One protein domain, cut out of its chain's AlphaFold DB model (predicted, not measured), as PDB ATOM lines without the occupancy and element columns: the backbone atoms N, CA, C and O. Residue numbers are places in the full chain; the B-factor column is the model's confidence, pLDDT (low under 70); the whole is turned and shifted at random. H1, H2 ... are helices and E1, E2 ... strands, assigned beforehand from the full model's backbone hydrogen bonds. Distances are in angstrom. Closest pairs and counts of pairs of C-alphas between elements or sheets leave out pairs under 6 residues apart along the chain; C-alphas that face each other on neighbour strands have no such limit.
ATOM      1  N   LYS A   2      34.256   4.879  20.041       81.75
ATOM      2  CA  LYS A   2      33.758   4.057  21.170       81.75
ATOM      3  C   LYS A   2      33.323   4.853  22.421       81.75
ATOM      4  O   LYS A   2      32.284   4.515  22.973       81.75
ATOM      5  N   PRO A   3      34.018   5.935  22.843       87.88
ATOM      6  CA  PRO A   3      33.544   6.771  23.952       87.88
ATOM      7  C   PRO A   3      32.196   7.454  23.673       87.88
ATOM      8  O   PRO A   3      31.330   7.478  24.539       87.88
ATOM      9  N   THR A   4      31.991   7.949  22.448       91.12
ATOM     10  CA  THR A   4      30.741   8.579  21.996       91.12
ATOM     11  C   THR A   4      29.586   7.584  22.025       91.12
ATOM     12  O   THR A   4      28.556   7.854  22.632       91.12
ATOM     13  N   LEU A   5      29.781   6.404  21.432       93.88
ATOM     14  CA  LEU A   5      28.780   5.336  21.432       93.88
ATOM     15  C   LEU A   5      28.476   4.842  22.855       93.88
ATOM     16  O   LEU A   5      27.332   4.520  23.160       93.88
ATOM     17  N   ALA A   6      29.473   4.831  23.745       95.06
ATOM     18  CA  ALA A   6      29.270   4.446  25.137       95.06
ATOM     19  C   ALA A   6      28.415   5.461  25.905       95.06
ATOM     20  O   ALA A   6      27.551   5.055  26.676       95.06
ATOM     21  N   ILE A   7      28.623   6.765  25.682       95.44
ATOM     22  CA  ILE A   7      27.753   7.817  26.235       95.44
ATOM     23  C   ILE A   7      26.326   7.624  25.719       95.44
ATOM     24  O   ILE A   7      25.393   7.587  26.514       95.44
ATOM     25  N   VAL A   8      26.163   7.408  24.410       96.12
ATOM     26  CA  VAL A   8      24.851   7.166  23.794       96.12
ATOM     27  C   VAL A   8      24.115   6.000  24.446       96.12
ATOM     28  O   VAL A   8      22.985   6.158  24.905       96.12
ATOM     29  N   ALA A   9      24.768   4.841  24.513       97.00
ATOM     30  CA  ALA A   9      24.203   3.637  25.105       97.00
ATOM     31  C   ALA A   9      23.820   3.841  26.580       97.00
ATOM     32  O   ALA A   9      22.746   3.414  27.000       97.00
ATOM     33  N   ARG A  10      24.666   4.530  27.358       96.56
ATOM     34  CA  ARG A  10      24.411   4.806  28.780       96.56
ATOM     35  C   ARG A  10      23.211   5.718  28.996       96.56
ATOM     36  O   ARG A  10      22.368   5.407  29.831       96.56
ATOM     37  N   GLU A  11      23.119   6.808  28.240       96.62
ATOM     38  CA  GLU A  11      22.006   7.756  28.359       96.62
ATOM     39  C   GLU A  11      20.675   7.127  27.957       96.62
ATOM     40  O   GLU A  11      19.660   7.335  28.624       96.62
ATOM     41  N   ILE A  12      20.676   6.311  26.898       96.81
ATOM     42  CA  ILE A  12      19.483   5.570  26.481       96.81
ATOM     43  C   ILE A  12      19.089   4.556  27.560       96.81
ATOM     44  O   ILE A  12      17.923   4.525  27.943       96.81
ATOM     45  N   ALA A  13      20.039   3.790  28.106       96.56
ATOM     46  CA  ALA A  13      19.769   2.850  29.195       96.56
ATOM     47  C   ALA A  13      19.171   3.551  30.431       96.56
ATOM     48  O   ALA A  13      18.126   3.144  30.936       96.56
ATOM     49  N   ALA A  14      19.785   4.647  30.885       95.62
ATOM     50  CA  ALA A  14      19.283   5.423  32.016       95.62
ATOM     51  C   ALA A  14      17.871   5.967  31.754       95.62
ATOM     52  O   ALA A  14      16.988   5.828  32.598       95.62
ATOM     53  N   PHE A  15      17.631   6.526  30.563       96.12
ATOM     54  CA  PHE A  15      16.321   7.053  30.196       96.12
ATOM     55  C   PHE A  15      15.241   5.959  30.149       96.12
ATOM     56  O   PHE A  15      14.162   6.158  30.701       96.12
ATOM     57  N   MET A  16      15.514   4.789  29.558       95.56
ATOM     58  CA  MET A  16      14.550   3.675  29.548       95.56
ATOM     59  C   MET A  16      14.232   3.187  30.970       95.56
ATOM     60  O   MET A  16      13.064   2.964  31.295       95.56
ATOM     61  N   ASN A  17      15.249   3.071  31.831       94.50
ATOM     62  CA  ASN A  17      15.076   2.657  33.224       94.50
ATOM     63  C   ASN A  17      14.196   3.649  34.007       94.50
ATOM     64  O   ASN A  17      13.284   3.244  34.723       94.50
ATOM     65  N   GLU A  18      14.394   4.956  33.824       93.88
ATOM     66  CA  GLU A  18      13.541   5.986  34.439       93.88
ATOM     67  C   GLU A  18      12.091   5.960  33.942       93.88
ATOM     68  O   GLU A  18      11.169   6.308  34.681       93.88
ATOM     69  N   ARG A  19      11.864   5.533  32.694       93.06
ATOM     70  CA  ARG A  19      10.518   5.303  32.147       93.06
ATOM     71  C   ARG A  19       9.903   3.979  32.616       93.06
ATOM     72  O   ARG A  19       8.780   3.658  32.219       93.06
ATOM     73  N   GLY A  20      10.606   3.227  33.465       91.88
ATOM     74  CA  GLY A  20      10.141   1.973  34.047       91.88
ATOM     75  C   GLY A  20       9.985   0.861  33.016       91.88
ATOM     76  O   GLY A  20       9.050   0.067  33.129       91.88
ATOM     77  N   LEU A  21      10.809   0.863  31.965       93.06
ATOM     78  CA  LEU A  21      10.931  -0.278  31.058       93.06
ATOM     79  C   LEU A  21      11.841  -1.333  31.684       93.06
ATOM     80  O   LEU A  21      12.773  -0.991  32.403       93.06
ATOM     81  N   GLU A  22      11.593  -2.597  31.366       93.00
ATOM     82  CA  GLU A  22      12.533  -3.699  31.542       93.00
ATOM     83  C   GLU A  22      13.498  -3.786  30.354       93.00
ATOM     84  O   GLU A  22      13.255  -3.228  29.278       93.00
ATOM     85  N   ARG A  23      14.615  -4.500  30.537       92.56
ATOM     86  CA  ARG A  23      15.681  -4.579  29.527       92.56
ATOM     87  C   ARG A  23      15.187  -5.194  28.221       92.56
ATOM     88  O   ARG A  23      15.629  -4.787  27.150       92.56
ATOM     89  N   GLU A  24      14.297  -6.169  28.318       92.50
ATOM     90  CA  GLU A  24      13.755  -6.939  27.202       92.50
ATOM     91  C   GLU A  24      12.653  -6.177  26.442       92.50
ATOM     92  O   GLU A  24      12.229  -6.605  25.371       92.50
ATOM     93  N   GLU A  25      12.178  -5.041  26.969       94.38
ATOM     94  CA  GLU A  25      11.104  -4.246  26.357       94.38
ATOM     95  C   GLU A  25      11.602  -3.235  25.315       94.38
ATOM     96  O   GLU A  25      10.789  -2.544  24.686       94.38
ATOM     97  N   PHE A  26      12.918  -3.124  25.124       95.81
ATOM     98  CA  PHE A  26      13.506  -2.252  24.116       95.81
ATOM     99  C   PHE A  26      14.813  -2.808  23.544       95.81
ATOM    100  O   PHE A  26      15.496  -3.641  24.143       95.81
ATOM    101  N   SER A  27      15.176  -2.304  22.370       96.81
ATOM    102  CA  SER A  27      16.452  -2.598  21.718       96.81
ATOM    103  C   SER A  27      16.930  -1.388  20.932       96.81
ATOM    104  O   SER A  27      16.123  -0.612  20.413       96.81
ATOM    105  N   LEU A  28      18.241  -1.240  20.816       97.25
ATOM    106  CA  LEU A  28      18.886  -0.190  20.052       97.25
ATOM    107  C   LEU A  28      19.745  -0.814  18.955       97.25
ATOM    108  O   LEU A  28      20.688  -1.548  19.230       97.25
ATOM    109  N   VAL A  29      19.450  -0.470  17.708       97.19
ATOM    110  CA  VAL A  29      20.327  -0.779  16.572       97.19
ATOM    111  C   VAL A  29      20.923   0.511  16.043       97.19
ATOM    112  O   VAL A  29      20.300   1.578  16.130       97.19
ATOM    113  N   GLY A  30      22.132   0.437  15.500       96.44
ATOM    114  CA  GLY A  30      22.782   1.637  15.012       96.44
ATOM    115  C   GLY A  30      23.914   1.393  14.039       96.44
ATOM    116  O   GLY A  30      24.613   0.386  14.104       96.44
ATOM    117  N   SER A  31      24.098   2.362  13.149       96.25
ATOM    118  CA  SER A  31      25.225   2.432  12.231       96.25
ATOM    119  C   SER A  31      26.070   3.669  12.497       96.25
ATOM    120  O   SER A  31      25.585   4.702  12.973       96.25
ATOM    121  N   TRP A  32      27.350   3.574  12.158       95.31
ATOM    122  CA  TRP A  32      28.278   4.690  12.168       95.31
ATOM    123  C   TRP A  32      28.888   4.891  10.784       95.31
ATOM    124  O   TRP A  32      29.434   3.971  10.187       95.31
ATOM    125  N   GLN A  33      28.839   6.119  10.281       93.25
ATOM    126  CA  GLN A  33      29.490   6.502   9.038       93.25
ATOM    127  C   GLN A  33      30.819   7.202   9.336       93.25
ATOM    128  O   GLN A  33      30.847   8.383   9.695       93.25
ATOM    129  N   GLU A  34      31.935   6.498   9.136       88.56
ATOM    130  CA  GLU A  34      33.277   6.982   9.493       88.56
ATOM    131  C   GLU A  34      33.632   8.309   8.814       88.56
ATOM    132  O   GLU A  34      34.121   9.237   9.457       88.56
ATOM    133  N   ARG A  35      33.292   8.444   7.527       88.69
ATOM    134  CA  ARG A  35      33.611   9.633   6.721       88.69
ATOM    135  C   ARG A  35      32.969  10.921   7.242       88.69
ATOM    136  O   ARG A  35      33.532  11.996   7.055       88.69
ATOM    137  N   THR A  36      31.770  10.834   7.813       87.81
ATOM    138  CA  THR A  36      30.989  12.001   8.261       87.81
ATOM    139  C   THR A  36      30.916  12.107   9.779       87.81
ATOM    140  O   THR A  36      30.482  13.131  10.296       87.81
ATOM    141  N   GLY A  37      31.316  11.058  10.503       88.19
ATOM    142  CA  GLY A  37      31.113  10.950  11.944       88.19
ATOM    143  C   GLY A  37      29.650  10.729  12.342       88.19
ATOM    144  O   GLY A  37      29.359  10.726  13.537       88.19
ATOM    145  N   ARG A  38      28.735  10.557  11.377       92.56
ATOM    146  CA  ARG A  38      27.297  10.431  11.630       92.56
ATOM    147  C   ARG A  38      26.976   9.087  12.272       92.56
ATOM    148  O   ARG A  38      27.443   8.052  11.809       92.56
ATOM    149  N   ILE A  39      26.142   9.118  13.302       94.94
ATOM    150  CA  ILE A  39      25.607   7.946  13.984       94.94
ATOM    151  C   ILE A  39      24.104   7.919  13.708       94.94
ATOM    152  O   ILE A  39      23.404   8.886  14.008       94.94
ATOM    153  N   SER A  40      23.610   6.832  13.127       95.44
ATOM    154  CA  SER A  40      22.183   6.626  12.873       95.44
ATOM    155  C   SER A  40      21.671   5.549  13.817       95.44
ATOM    156  O   SER A  40      22.202   4.447  13.829       95.44
ATOM    157  N   LEU A  41      20.652   5.863  14.612       96.69
ATOM    158  CA  LEU A  41      20.117   4.999  15.660       96.69
ATOM    159  C   LEU A  41      18.631   4.738  15.435       96.69
ATOM    160  O   LEU A  41      17.865   5.672  15.173       96.69
ATOM    161  N   LEU A  42      18.213   3.490  15.623       96.75
ATOM    162  CA  LEU A  42      16.809   3.118  15.750       96.75
ATOM    163  C   LEU A  42      16.596   2.500  17.134       96.75
ATOM    164  O   LEU A  42      17.169   1.459  17.450       96.75
ATOM    165  N   LEU A  43      15.762   3.144  17.943       97.06
ATOM    166  CA  LEU A  43      15.311   2.639  19.234       97.06
ATOM    167  C   LEU A  43      13.932   2.006  19.052       97.06
ATOM    168  O   LEU A  43      12.963   2.705  18.755       97.06
ATOM    169  N   GLY A  44      13.849   0.691  19.217       96.44
ATOM    170  CA  GLY A  44      12.593  -0.052  19.190       96.44
ATOM    171  C   GLY A  44      12.098  -0.353  20.597       96.44
ATOM    172  O   GLY A  44      12.893  -0.686  21.472       96.44
ATOM    173  N   THR A  45      10.790  -0.260  20.807       95.62
ATOM    174  CA  THR A  45      10.116  -0.762  22.011       95.62
ATOM    175  C   THR A  45       8.753  -1.352  21.666       95.62
ATOM    176  O   THR A  45       8.108  -0.938  20.705       95.62
ATOM    177  N   THR A  46       8.279  -2.305  22.463       92.81
ATOM    178  CA  THR A  46       6.919  -2.853  22.348       92.81
ATOM    179  C   THR A  46       5.865  -1.989  23.040       92.81
ATOM    180  O   THR A  46       4.667  -2.188  22.826       92.81
ATOM    181  N   ARG A  47       6.279  -1.007  23.853       92.75
ATOM    182  CA  ARG A  47       5.356  -0.085  24.515       92.75
ATOM    183  C   ARG A  47       4.828   0.959  23.533       92.75
ATOM    184  O   ARG A  47       5.546   1.465  22.671       92.75
ATOM    185  N   ASN A  48       3.561   1.325  23.704       91.19
ATOM    186  CA  ASN A  48       3.010   2.491  23.029       91.19
ATOM    187  C   ASN A  48       3.514   3.751  23.744       91.19
ATOM    188  O   ASN A  48       3.236   3.941  24.929       91.19
ATOM    189  N   VAL A  49       4.286   4.571  23.037       90.62
ATOM    190  CA  VAL A  49       4.994   5.722  23.600       90.62
ATOM    191  C   VAL A  49       4.778   6.950  22.733       90.62
ATOM    192  O   VAL A  49       4.597   6.854  21.517       90.62
ATOM    193  N   ASP A  50       4.856   8.122  23.354       93.75
ATOM    194  CA  ASP A  50       5.018   9.363  22.609       93.75
ATOM    195  C   ASP A  50       6.460   9.430  22.085       93.75
ATOM    196  O   ASP A  50       7.400   9.795  22.797       93.75
ATOM    197  N   TRP A  51       6.636   9.023  20.826       92.25
ATOM    198  CA  TRP A  51       7.937   8.994  20.158       92.25
ATOM    199  C   TRP A  51       8.586  10.378  20.091       92.25
ATOM    200  O   TRP A  51       9.814  10.467  20.093       92.25
ATOM    201  N   PHE A  52       7.791  11.454  20.049       92.94
ATOM    202  CA  PHE A  52       8.312  12.813  19.979       92.94
ATOM    203  C   PHE A  52       8.866  13.249  21.335       92.94
ATOM    204  O   PHE A  52       9.998  13.734  21.391       92.94
ATOM    205  N   ASP A  53       8.123  13.010  22.422       94.44
ATOM    206  CA  ASP A  53       8.612  13.249  23.788       94.44
ATOM    207  C   ASP A  53       9.902  12.462  24.048       94.44
ATOM    208  O   ASP A  53      10.904  13.014  24.508       94.44
ATOM    209  N   TRP A  54       9.923  11.179  23.691       95.25
ATOM    210  CA  TRP A  54      11.092  10.327  23.896       95.25
ATOM    211  C   TRP A  54      12.308  10.808  23.115       95.25
ATOM    212  O   TRP A  54      13.385  10.959  23.691       95.25
ATOM    213  N   TYR A  55      12.132  11.106  21.827       94.56
ATOM    214  CA  TYR A  55      13.192  11.660  20.994       94.56
ATOM    215  C   TYR A  55      13.775  12.945  21.603       94.56
ATOM    216  O   TYR A  55      14.993  13.050  21.754       94.56
ATOM    217  N   GLN A  56      12.926  13.903  21.992       95.06
ATOM    218  CA  GLN A  56      13.382  15.183  22.546       95.06
ATOM    219  C   GLN A  56      14.152  14.996  23.856       95.06
ATOM    220  O   GLN A  56      15.219  15.584  24.026       95.06
ATOM    221  N   ASN A  57      13.652  14.148  24.759       96.31
ATOM    222  CA  ASN A  57      14.312  13.892  26.038       96.31
ATOM    223  C   ASN A  57      15.661  13.183  25.861       96.31
ATOM    224  O   ASN A  57      16.646  13.600  26.469       96.31
ATOM    225  N   ILE A  58      15.737  12.159  25.003       95.94
ATOM    226  CA  ILE A  58      16.992  11.438  24.748       95.94
ATOM    227  C   ILE A  58      18.023  12.375  24.114       95.94
ATOM    228  O   ILE A  58      19.148  12.470  24.598       95.94
ATOM    229  N   ILE A  59      17.652  13.116  23.068       94.75
ATOM    230  CA  ILE A  59      18.574  14.056  22.414       94.75
ATOM    231  C   ILE A  59      18.997  15.180  23.370       94.75
ATOM    232  O   ILE A  59      20.163  15.577  23.365       94.75
ATOM    233  N   GLY A  60      18.084  15.676  24.209       95.19
ATOM    234  CA  GLY A  60      18.389  16.663  25.245       95.19
ATOM    235  C   GLY A  60      19.437  16.159  26.237       95.19
ATOM    236  O   GLY A  60      20.423  16.852  26.481       95.19
ATOM    237  N   ARG A  61      19.274  14.929  26.737       95.44
ATOM    238  CA  ARG A  61      20.244  14.267  27.625       95.44
ATOM    239  C   ARG A  61      21.603  14.101  26.968       95.44
ATOM    240  O   ARG A  61      22.596  14.558  27.516       95.44
ATOM    241  N   LEU A  62      21.634  13.555  25.753       95.31
ATOM    242  CA  LEU A  62      22.875  13.376  25.001       95.31
ATOM    243  C   LEU A  62      23.629  14.696  24.836       95.31
ATOM    244  O   LEU A  62      24.835  14.739  25.051       95.31
ATOM    245  N   ARG A  63      22.933  15.786  24.493       94.50
ATOM    246  CA  ARG A  63      23.551  17.116  24.375       94.50
ATOM    247  C   ARG A  63      24.197  17.568  25.682       94.50
ATOM    248  O   ARG A  63      25.322  18.060  25.634       94.50
ATOM    249  N   SER A  64      23.519  17.386  26.812       95.00
ATOM    250  CA  SER A  64      24.071  17.712  28.130       95.00
ATOM    251  C   SER A  64      25.305  16.865  28.444       95.00
ATOM    252  O   SER A  64      26.368  17.424  28.698       95.00
ATOM    253  N   SER A  65      25.219  15.538  28.310       94.62
ATOM    254  CA  SER A  65      26.334  14.631  28.620       94.62
ATOM    255  C   SER A  65      27.546  14.870  27.712       94.62
ATOM    256  O   SER A  65      28.689  14.827  28.161       94.62
ATOM    257  N   PHE A  66      27.321  15.192  26.433       93.88
ATOM    258  CA  PHE A  66      28.399  15.564  25.516       93.88
ATOM    259  C   PHE A  66      29.029  16.921  25.834       93.88
ATOM    260  O   PHE A  66      30.238  17.083  25.659       93.88
ATOM    261  N   ALA A  67      28.243  17.888  26.310       92.94
ATOM    262  CA  ALA A  67      28.774  19.164  26.772       92.94
ATOM    263  C   ALA A  67      29.644  18.990  28.029       92.94
ATOM    264  O   ALA A  67      30.718  19.584  28.106       92.94
ATOM    265  N   GLU A  68      29.233  18.132  28.967       92.06
ATOM    266  CA  GLU A  68      29.981  17.843  30.199       92.06
ATOM    267  C   GLU A  68      31.355  17.213  29.935       92.06
ATOM    268  O   GLU A  68      32.329  17.555  30.604       92.06
ATOM    269  N   VAL A  69      31.468  16.341  28.927       91.19
ATOM    270  CA  VAL A  69      32.752  15.721  28.541       91.19
ATOM    271  C   VAL A  69      33.570  16.559  27.549       91.19
ATOM    272  O   VAL A  69      34.611  16.105  27.074       91.19
ATOM    273  N   GLY A  70      33.122  17.779  27.236       89.62
ATOM    274  CA  GLY A  70      33.857  18.734  26.405       89.62
ATOM    275  C   GLY A  70      33.769  18.502  24.894       89.62
ATOM    276  O   GLY A  70      34.612  19.021  24.168       89.62
ATOM    277  N   THR A  71      32.773  17.751  24.410       88.56
ATOM    278  CA  THR A  71      32.548  17.495  22.970       88.56
ATOM    279  C   THR A  71      31.090  17.759  22.553       88.56
ATOM    280  O   THR A  71      30.420  16.849  22.048       88.56
ATOM    281  N   PRO A  72      30.541  18.965  22.785       87.38
ATOM    282  CA  PRO A  72      29.125  19.273  22.545       87.38
ATOM    283  C   PRO A  72      28.680  19.064  21.087       87.38
ATOM    284  O   PRO A  72      27.513  18.768  20.821       87.38
ATOM    285  N   GLU A  73      29.595  19.189  20.128       86.69
ATOM    286  CA  GLU A  73      29.361  18.977  18.701       86.69
ATOM    287  C   GLU A  73      29.027  17.519  18.351       86.69
ATOM    288  O   GLU A  73      28.323  17.270  17.373       86.69
ATOM    289  N   ALA A  74      29.450  16.547  19.168       88.38
ATOM    290  CA  ALA A  74      29.200  15.131  18.907       88.38
ATOM    291  C   ALA A  74      27.700  14.801  18.862       88.38
ATOM    292  O   ALA A  74      27.272  13.969  18.061       88.38
ATOM    293  N   ALA A  75      26.888  15.504  19.659       87.69
ATOM    294  CA  ALA A  75      25.442  15.303  19.706       87.69
ATOM    295  C   ALA A  75      24.737  15.656  18.382       87.69
ATOM    296  O   ALA A  75      23.663  15.136  18.093       87.69
ATOM    297  N   TRP A  76      25.335  16.529  17.564       88.75
ATOM    298  CA  TRP A  76      24.769  16.977  16.285       88.75
ATOM    299  C   TRP A  76      24.885  15.918  15.193       88.75
ATOM    300  O   TRP A  76      24.138  15.950  14.217       88.75
ATOM    301  N   ASN A  77      25.796  14.962  15.374       92.25
ATOM    302  CA  ASN A  77      26.016  13.865  14.442       92.25
ATOM    303  C   ASN A  77      25.095  12.667  14.709       92.25
ATOM    304  O   ASN A  77      25.178  11.675  13.990       92.25
ATOM    305  N   ILE A  78      24.225  12.742  15.721       94.00
ATOM    306  CA  ILE A  78      23.349  11.644  16.129       94.00
ATOM    307  C   ILE A  78      21.961  11.842  15.524       94.00
ATOM    308  O   ILE A  78      21.241  12.780  15.863       94.00
ATOM    309  N   GLY A  79      21.569  10.926  14.643       94.25
ATOM    310  CA  GLY A  79      20.182  10.735  14.238       94.25
ATOM    311  C   GLY A  79      19.546   9.632  15.075       94.25
ATOM    312  O   GLY A  79      20.106   8.545  15.164       94.25
ATOM    313  N   LEU A  80      18.377   9.895  15.656       96.12
ATOM    314  CA  LEU A  80      17.610   8.918  16.430       96.12
ATOM    315  C   LEU A  80      16.186   8.828  15.890       96.12
ATOM    316  O   LEU A  80      15.515   9.848  15.736       96.12
ATOM    317  N   VAL A  81      15.715   7.606  15.665       94.88
ATOM    318  CA  VAL A  81      14.308   7.309  15.389       94.88
ATOM    319  C   VAL A  81      13.787   6.380  16.477       94.88
ATOM    320  O   VAL A  81      14.424   5.377  16.791       94.88
ATOM    321  N   VAL A  82      12.626   6.706  17.040       95.44
ATOM    322  CA  VAL A  82      11.937   5.879  18.039       95.44
ATOM    323  C   VAL A  82      10.768   5.175  17.358       95.44
ATOM    324  O   VAL A  82       9.984   5.815  16.658       95.44
ATOM    325  N   LEU A  83      10.667   3.860  17.532       94.31
ATOM    326  CA  LEU A  83       9.697   3.009  16.848       94.31
ATOM    327  C   LEU A  83       8.985   2.091  17.843       94.31
ATOM    328  O   LEU A  83       9.619   1.483  18.703       94.31
ATOM    329  N   THR A  84       7.675   1.912  17.665       93.81
ATOM    330  CA  THR A  84       6.935   0.836  18.336       93.81
ATOM    331  C   THR A  84       7.110  -0.456  17.540       93.81
ATOM    332  O   THR A  84       6.352  -0.717  16.606       93.81
ATOM    333  N   ARG A  85       8.170  -1.212  17.840       93.31
ATOM    334  CA  ARG A  85       8.554  -2.464  17.172       93.31
ATOM    335  C   ARG A  85       9.208  -3.426  18.154       93.31
ATOM    336  O   ARG A  85       9.911  -3.004  19.070       93.31
ATOM    337  N   THR A  86       9.006  -4.715  17.915       92.38
ATOM    338  CA  THR A  86       9.758  -5.785  18.581       92.38
ATOM    339  C   THR A  86      11.231  -5.762  18.166       92.38
ATOM    340  O   THR A  86      11.592  -5.177  17.140       92.38
ATOM    341  N   GLN A  87      12.081  -6.436  18.944       92.25
ATOM    342  CA  GLN A  87      13.492  -6.620  18.610       92.25
ATOM    343  C   GLN A  87      13.654  -7.224  17.207       92.25
ATOM    344  O   GLN A  87      14.332  -6.652  16.359       92.25
ATOM    345  N   ASP A  88      12.964  -8.324  16.914       92.75
ATOM    346  CA  ASP A  88      13.092  -9.014  15.626       92.75
ATOM    347  C   ASP A  88      12.687  -8.121  14.440       92.75
ATOM    348  O   ASP A  88      13.354  -8.096  13.401       92.75
ATOM    349  N   GLU A  89      11.630  -7.319  14.588       92.38
ATOM    350  CA  GLU A  89      11.216  -6.342  13.574       92.38
ATOM    351  C   GLU A  89      12.234  -5.209  13.405       92.38
ATOM    352  O   GLU A  89      12.485  -4.753  12.287       92.38
ATOM    353  N   LEU A  90      12.829  -4.741  14.503       93.38
ATOM    354  CA  LEU A  90      13.841  -3.693  14.476       93.38
ATOM    355  C   LEU A  90      15.089  -4.169  13.719       93.38
ATOM    356  O   LEU A  90      15.465  -3.547  12.722       93.38
ATOM    357  N   TYR A  91      15.654  -5.310  14.121       91.19
ATOM    358  CA  TYR A  91      16.856  -5.900  13.527       91.19
ATOM    359  C   TYR A  91      16.630  -6.302  12.065       91.19
ATOM    360  O   TYR A  91      17.468  -6.036  11.206       91.19
ATOM    361  N   SER A  92      15.466  -6.873  11.738       91.50
ATOM    362  CA  SER A  92      15.138  -7.232  10.352       91.50
ATOM    363  C   SER A  92      14.917  -6.024   9.442       91.50
ATOM    364  O   SER A  92      15.071  -6.157   8.225       91.50
ATOM    365  N   SER A  93      14.587  -4.852   9.995       88.06
ATOM    366  CA  SER A  93      14.414  -3.604   9.242       88.06
ATOM    367  C   SER A  93      15.682  -2.757   9.131       88.06
ATOM    368  O   SER A  93      15.761  -1.897   8.252       88.06
ATOM    369  N   PHE A  94      16.677  -3.012   9.981       91.50
ATOM    370  CA  PHE A  94      17.950  -2.313   9.953       91.50
ATOM    371  C   PHE A  94      18.741  -2.693   8.697       91.50
ATOM    372  O   PHE A  94      18.842  -3.862   8.309       91.50
ATOM    373  N   ARG A  95      19.248  -1.682   7.995       88.88
ATOM    374  CA  ARG A  95      20.008  -1.840   6.756       88.88
ATOM    375  C   ARG A  95      21.216  -0.930   6.832       88.88
ATOM    376  O   ARG A  95      21.066   0.250   7.129       88.88
ATOM    377  N   LEU A  96      22.373  -1.492   6.522       88.50
ATOM    378  CA  LEU A  96      23.600  -0.736   6.340       88.50
ATOM    379  C   LEU A  96      23.656  -0.231   4.903       88.50
ATOM    380  O   LEU A  96      23.286  -0.943   3.965       88.50
ATOM    381  N   THR A  97      24.126   0.993   4.741       85.69
ATOM    382  CA  THR A  97      24.512   1.544   3.443       85.69
ATOM    383  C   THR A  97      26.029   1.485   3.266       85.69
ATOM    384  O   THR A  97      26.775   1.260   4.220       85.69
ATOM    385  N   ASP A  98      26.510   1.655   2.032       84.25
ATOM    386  CA  ASP A  98      27.947   1.613   1.751       84.25
ATOM    387  C   ASP A  98      28.715   2.655   2.585       84.25
ATOM    388  O   ASP A  98      28.436   3.858   2.547       84.25
ATOM    389  N   GLY A  99      29.726   2.182   3.321       84.69
ATOM    390  CA  GLY A  99      30.560   3.013   4.194       84.69
ATOM    391  C   GLY A  99      29.992   3.243   5.598       84.69
ATOM    392  O   GLY A  99      30.489   4.119   6.308       84.69
ATOM    393  N   GLU A 100      28.965   2.488   5.989       92.62
ATOM    394  CA  GLU A 100      28.491   2.402   7.367       92.62
ATOM    395  C   GLU A 100      29.028   1.147   8.071       92.62
ATOM    396  O   GLU A 100      28.991   0.042   7.533       92.62
ATOM    397  N   GLU A 101      29.512   1.325   9.296       94.56
ATOM    398  CA  GLU A 101      29.864   0.260  10.230       94.56
ATOM    399  C   GLU A 101      28.659  -0.046  11.124       94.56
ATOM    400  O   GLU A 101      28.044   0.871  11.676       94.56
ATOM    401  N   ASP A 102      28.326  -1.326  11.283       95.62
ATOM    402  CA  ASP A 102      27.346  -1.759  12.278       95.62
ATOM    403  C   ASP A 102      27.944  -1.648  13.680       95.62
ATOM    404  O   ASP A 102      28.977  -2.247  13.982       95.62
ATOM    405  N   VAL A 103      27.285  -0.884  14.546       96.44
ATOM    406  CA  VAL A 103      27.705  -0.675  15.936       96.44
ATOM    407  C   VAL A 103      26.688  -1.223  16.937       96.44
ATOM    408  O   VAL A 103      26.811  -0.976  18.138       96.44
ATOM    409  N   THR A 104      25.699  -1.984  16.462       96.56
ATOM    410  CA  THR A 104      24.596  -2.545  17.252       96.56
ATOM    411  C   THR A 104      25.099  -3.381  18.424       96.56
ATOM    412  O   THR A 104      24.747  -3.096  19.565       96.56
ATOM    413  N   ASP A 105      26.000  -4.337  18.183       96.00
ATOM    414  CA  ASP A 105      26.526  -5.213  19.240       96.00
ATOM    415  C   ASP A 105      27.216  -4.421  20.359       96.00
ATOM    416  O   ASP A 105      27.059  -4.712  21.547       96.00
ATOM    417  N   PHE A 106      27.965  -3.377  19.990       96.56
ATOM    418  CA  PHE A 106      28.632  -2.511  20.957       96.56
ATOM    419  C   PHE A 106      27.623  -1.713  21.792       96.56
ATOM    420  O   PHE A 106      27.781  -1.599  23.012       96.56
ATOM    421  N   LEU A 107      26.595  -1.160  21.143       97.00
ATOM    422  CA  LEU A 107      25.531  -0.407  21.801       97.00
ATOM    423  C   LEU A 107      24.752  -1.298  22.773       97.00
ATOM    424  O   LEU A 107      24.644  -0.957  23.949       97.00
ATOM    425  N   GLU A 108      24.289  -2.460  22.318       96.88
ATOM    426  CA  GLU A 108      23.474  -3.383  23.112       96.88
ATOM    427  C   GLU A 108      24.255  -4.002  24.274       96.88
ATOM    428  O   GLU A 108      23.719  -4.120  25.381       96.88
ATOM    429  N   SER A 109      25.536  -4.326  24.066       96.81
ATOM    430  CA  SER A 109      26.429  -4.780  25.138       96.81
ATOM    431  C   SER A 109      26.648  -3.688  26.187       96.81
ATOM    432  O   SER A 109      26.568  -3.953  27.391       96.81
ATOM    433  N   THR A 110      26.859  -2.441  25.756       97.06
ATOM    434  CA  THR A 110      27.037  -1.311  26.680       97.06
ATOM    435  C   THR A 110      25.746  -0.987  27.434       97.06
ATOM    436  O   THR A 110      25.801  -0.691  28.630       97.06
ATOM    437  N   ILE A 111      24.587  -1.074  26.771       96.50
ATOM    438  CA  ILE A 111      23.274  -0.956  27.417       96.50
ATOM    439  C   ILE A 111      23.137  -2.036  28.484       96.50
ATOM    440  O   ILE A 111      22.832  -1.692  29.618       96.50
ATOM    441  N   GLY A 112      23.409  -3.306  28.158       95.69
ATOM    442  CA  GLY A 112      23.333  -4.417  29.114       95.69
ATOM    443  C   GLY A 112      24.184  -4.171  30.361       95.69
ATOM    444  O   GLY A 112      23.666  -4.174  31.472       95.69
ATOM    445  N   HIS A 113      25.458  -3.819  30.173       95.00
ATOM    446  CA  HIS A 113      26.353  -3.510  31.290       95.00
ATOM    447  C   HIS A 113      25.867  -2.316  32.131       95.00
ATOM    448  O   HIS A 113      25.970  -2.325  33.356       95.00
ATOM    449  N   THR A 114      25.349  -1.265  31.489       94.44
ATOM    450  CA  THR A 114      24.803  -0.097  32.202       94.44
ATOM    451  C   THR A 114      23.542  -0.473  32.976       94.44
ATOM    452  O   THR A 114      23.355  -0.037  34.108       94.44
ATOM    453  N   TRP A 115      22.696  -1.317  32.390       93.94
ATOM    454  CA  TRP A 115      21.471  -1.809  33.009       93.94
ATOM    455  C   TRP A 115      21.752  -2.567  34.304       93.94
ATOM    456  O   TRP A 115      21.130  -2.297  35.332       93.94
ATOM    457  N   ASP A 116      22.745  -3.456  34.271       92.81
ATOM    458  CA  ASP A 116      23.180  -4.213  35.442       92.81
ATOM    459  C   ASP A 116      23.680  -3.284  36.555       92.81
ATOM    460  O   ASP A 116      23.358  -3.489  37.724       92.81
ATOM    461  N   GLN A 117      24.399  -2.210  36.211       91.88
ATOM    462  CA  GLN A 117      24.861  -1.208  37.182       91.88
ATOM    463  C   GLN A 117      23.717  -0.402  37.808       91.88
ATOM    464  O   GLN A 117      23.752  -0.112  39.008       91.88
ATOM    465  N   LEU A 118      22.702  -0.050  37.013       89.56
ATOM    466  CA  LEU A 118      21.515   0.659  37.493       89.56
ATOM    467  C   LEU A 118      20.697  -0.222  38.447       89.56
ATOM    468  O   LEU A 118      20.294   0.251  39.506       89.56
ATOM    469  N   LYS A 119      20.522  -1.513  38.128       79.50
ATOM    470  CA  LYS A 119      19.842  -2.483  39.007       79.50
ATOM    471  C   LYS A 119      20.658  -2.821  40.259       79.50
ATOM    472  O   LYS A 119      20.085  -3.036  41.325       79.50
TER     473      LYS A 119
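What this domain is: This is residues 2 to 119 of the 129 residues of an uncharacterized protein of Planctomycetales bacterium 71-10 (UniProt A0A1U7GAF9). A four-stranded sheet lies between helices: H1 and H2 cover one face, running along the strands, and the short helix H4 packs on the other face, making three layers. H5 lies beside the strands on the side of H1 and H2 and crosses H1, while short H3 only grazes the sheet. The printed part has 118 residues, with named elements in the order H1 E1 E2 H2 H3 E3 H4 E4 H5; the class is mixed, helices and strands. The sheet, in the order E3 E2 E1 E4, is mixed, and the whole is compact and rounded, with a radius of gyration of the C-alphas of 13.3 A and spans of 34 by 33 by 27 A.

How they stand to each other: H1, residues 2 to 18, lies over E1, residues 26 to 33, and E2, residues 38 to 45, at a height over the sheet of 10.1 A. E1 and E2 form an antiparallel hairpin, with N 29 and O 42 3.0 A apart. H2, residues 51 to 68, is on the same face as H1 and lies over E3, residues 78 to 84, at a height over the sheet of 9.8 A. With residues 58 to 66 alone H2 touches H1, opposite ways at a steep tilt of 49 degrees; the closest C-alphas are those of Glu 11 and Leu 62, 6.6 A apart. H3, residues 72 to 77, forms a helical hairpin with H2. E3 is parallel to E2, with N 79 and O 39 2.8 A apart; E2, H2, H3 and E3 form a strand-helix-strand unit, two parallel neighbour strands joined through helices, with a right-handed crossover. H4, residues 87 to 93, is on the opposite face, at a height over the sheet of 8.4 A. E4, residues 100 to 102, is antiparallel to E1, with N 32 and O 101 2.8 A apart; E3, H4 and E4 form a split unit, with E2 and E1 between its strands, and its crossover is right-handed. H5, residues 104 to 119, touches H1 the same way at a steep tilt of 48 degrees, with the closest C-alphas, those of Ala 9 and Ile 111, 5.2 A apart. In H1, H2, H4 and H5 every O i to N i+4 pair is within hydrogen-bond range; in H3 0 of 2 are, beside 2 of 3 O i to N i+3 pairs.

Where its parts are: H1 begins at C-alpha 2, (33.758, 4.057, 21.170), and measures 24.3 A; E1 measures 23.7 A, E2 23.0 A, H2 25.8 A and E3 19.8 A. H5 measures 22.3 A and ends at C-alpha 119, (19.842, -2.483, 39.007).

The domain as a whole: The C-alphas farthest apart, of Asp 98 and Lys 119, are 38.3 A apart. The printed part has no cut, no link is long, and no printed residue is under 70 in pLDDT.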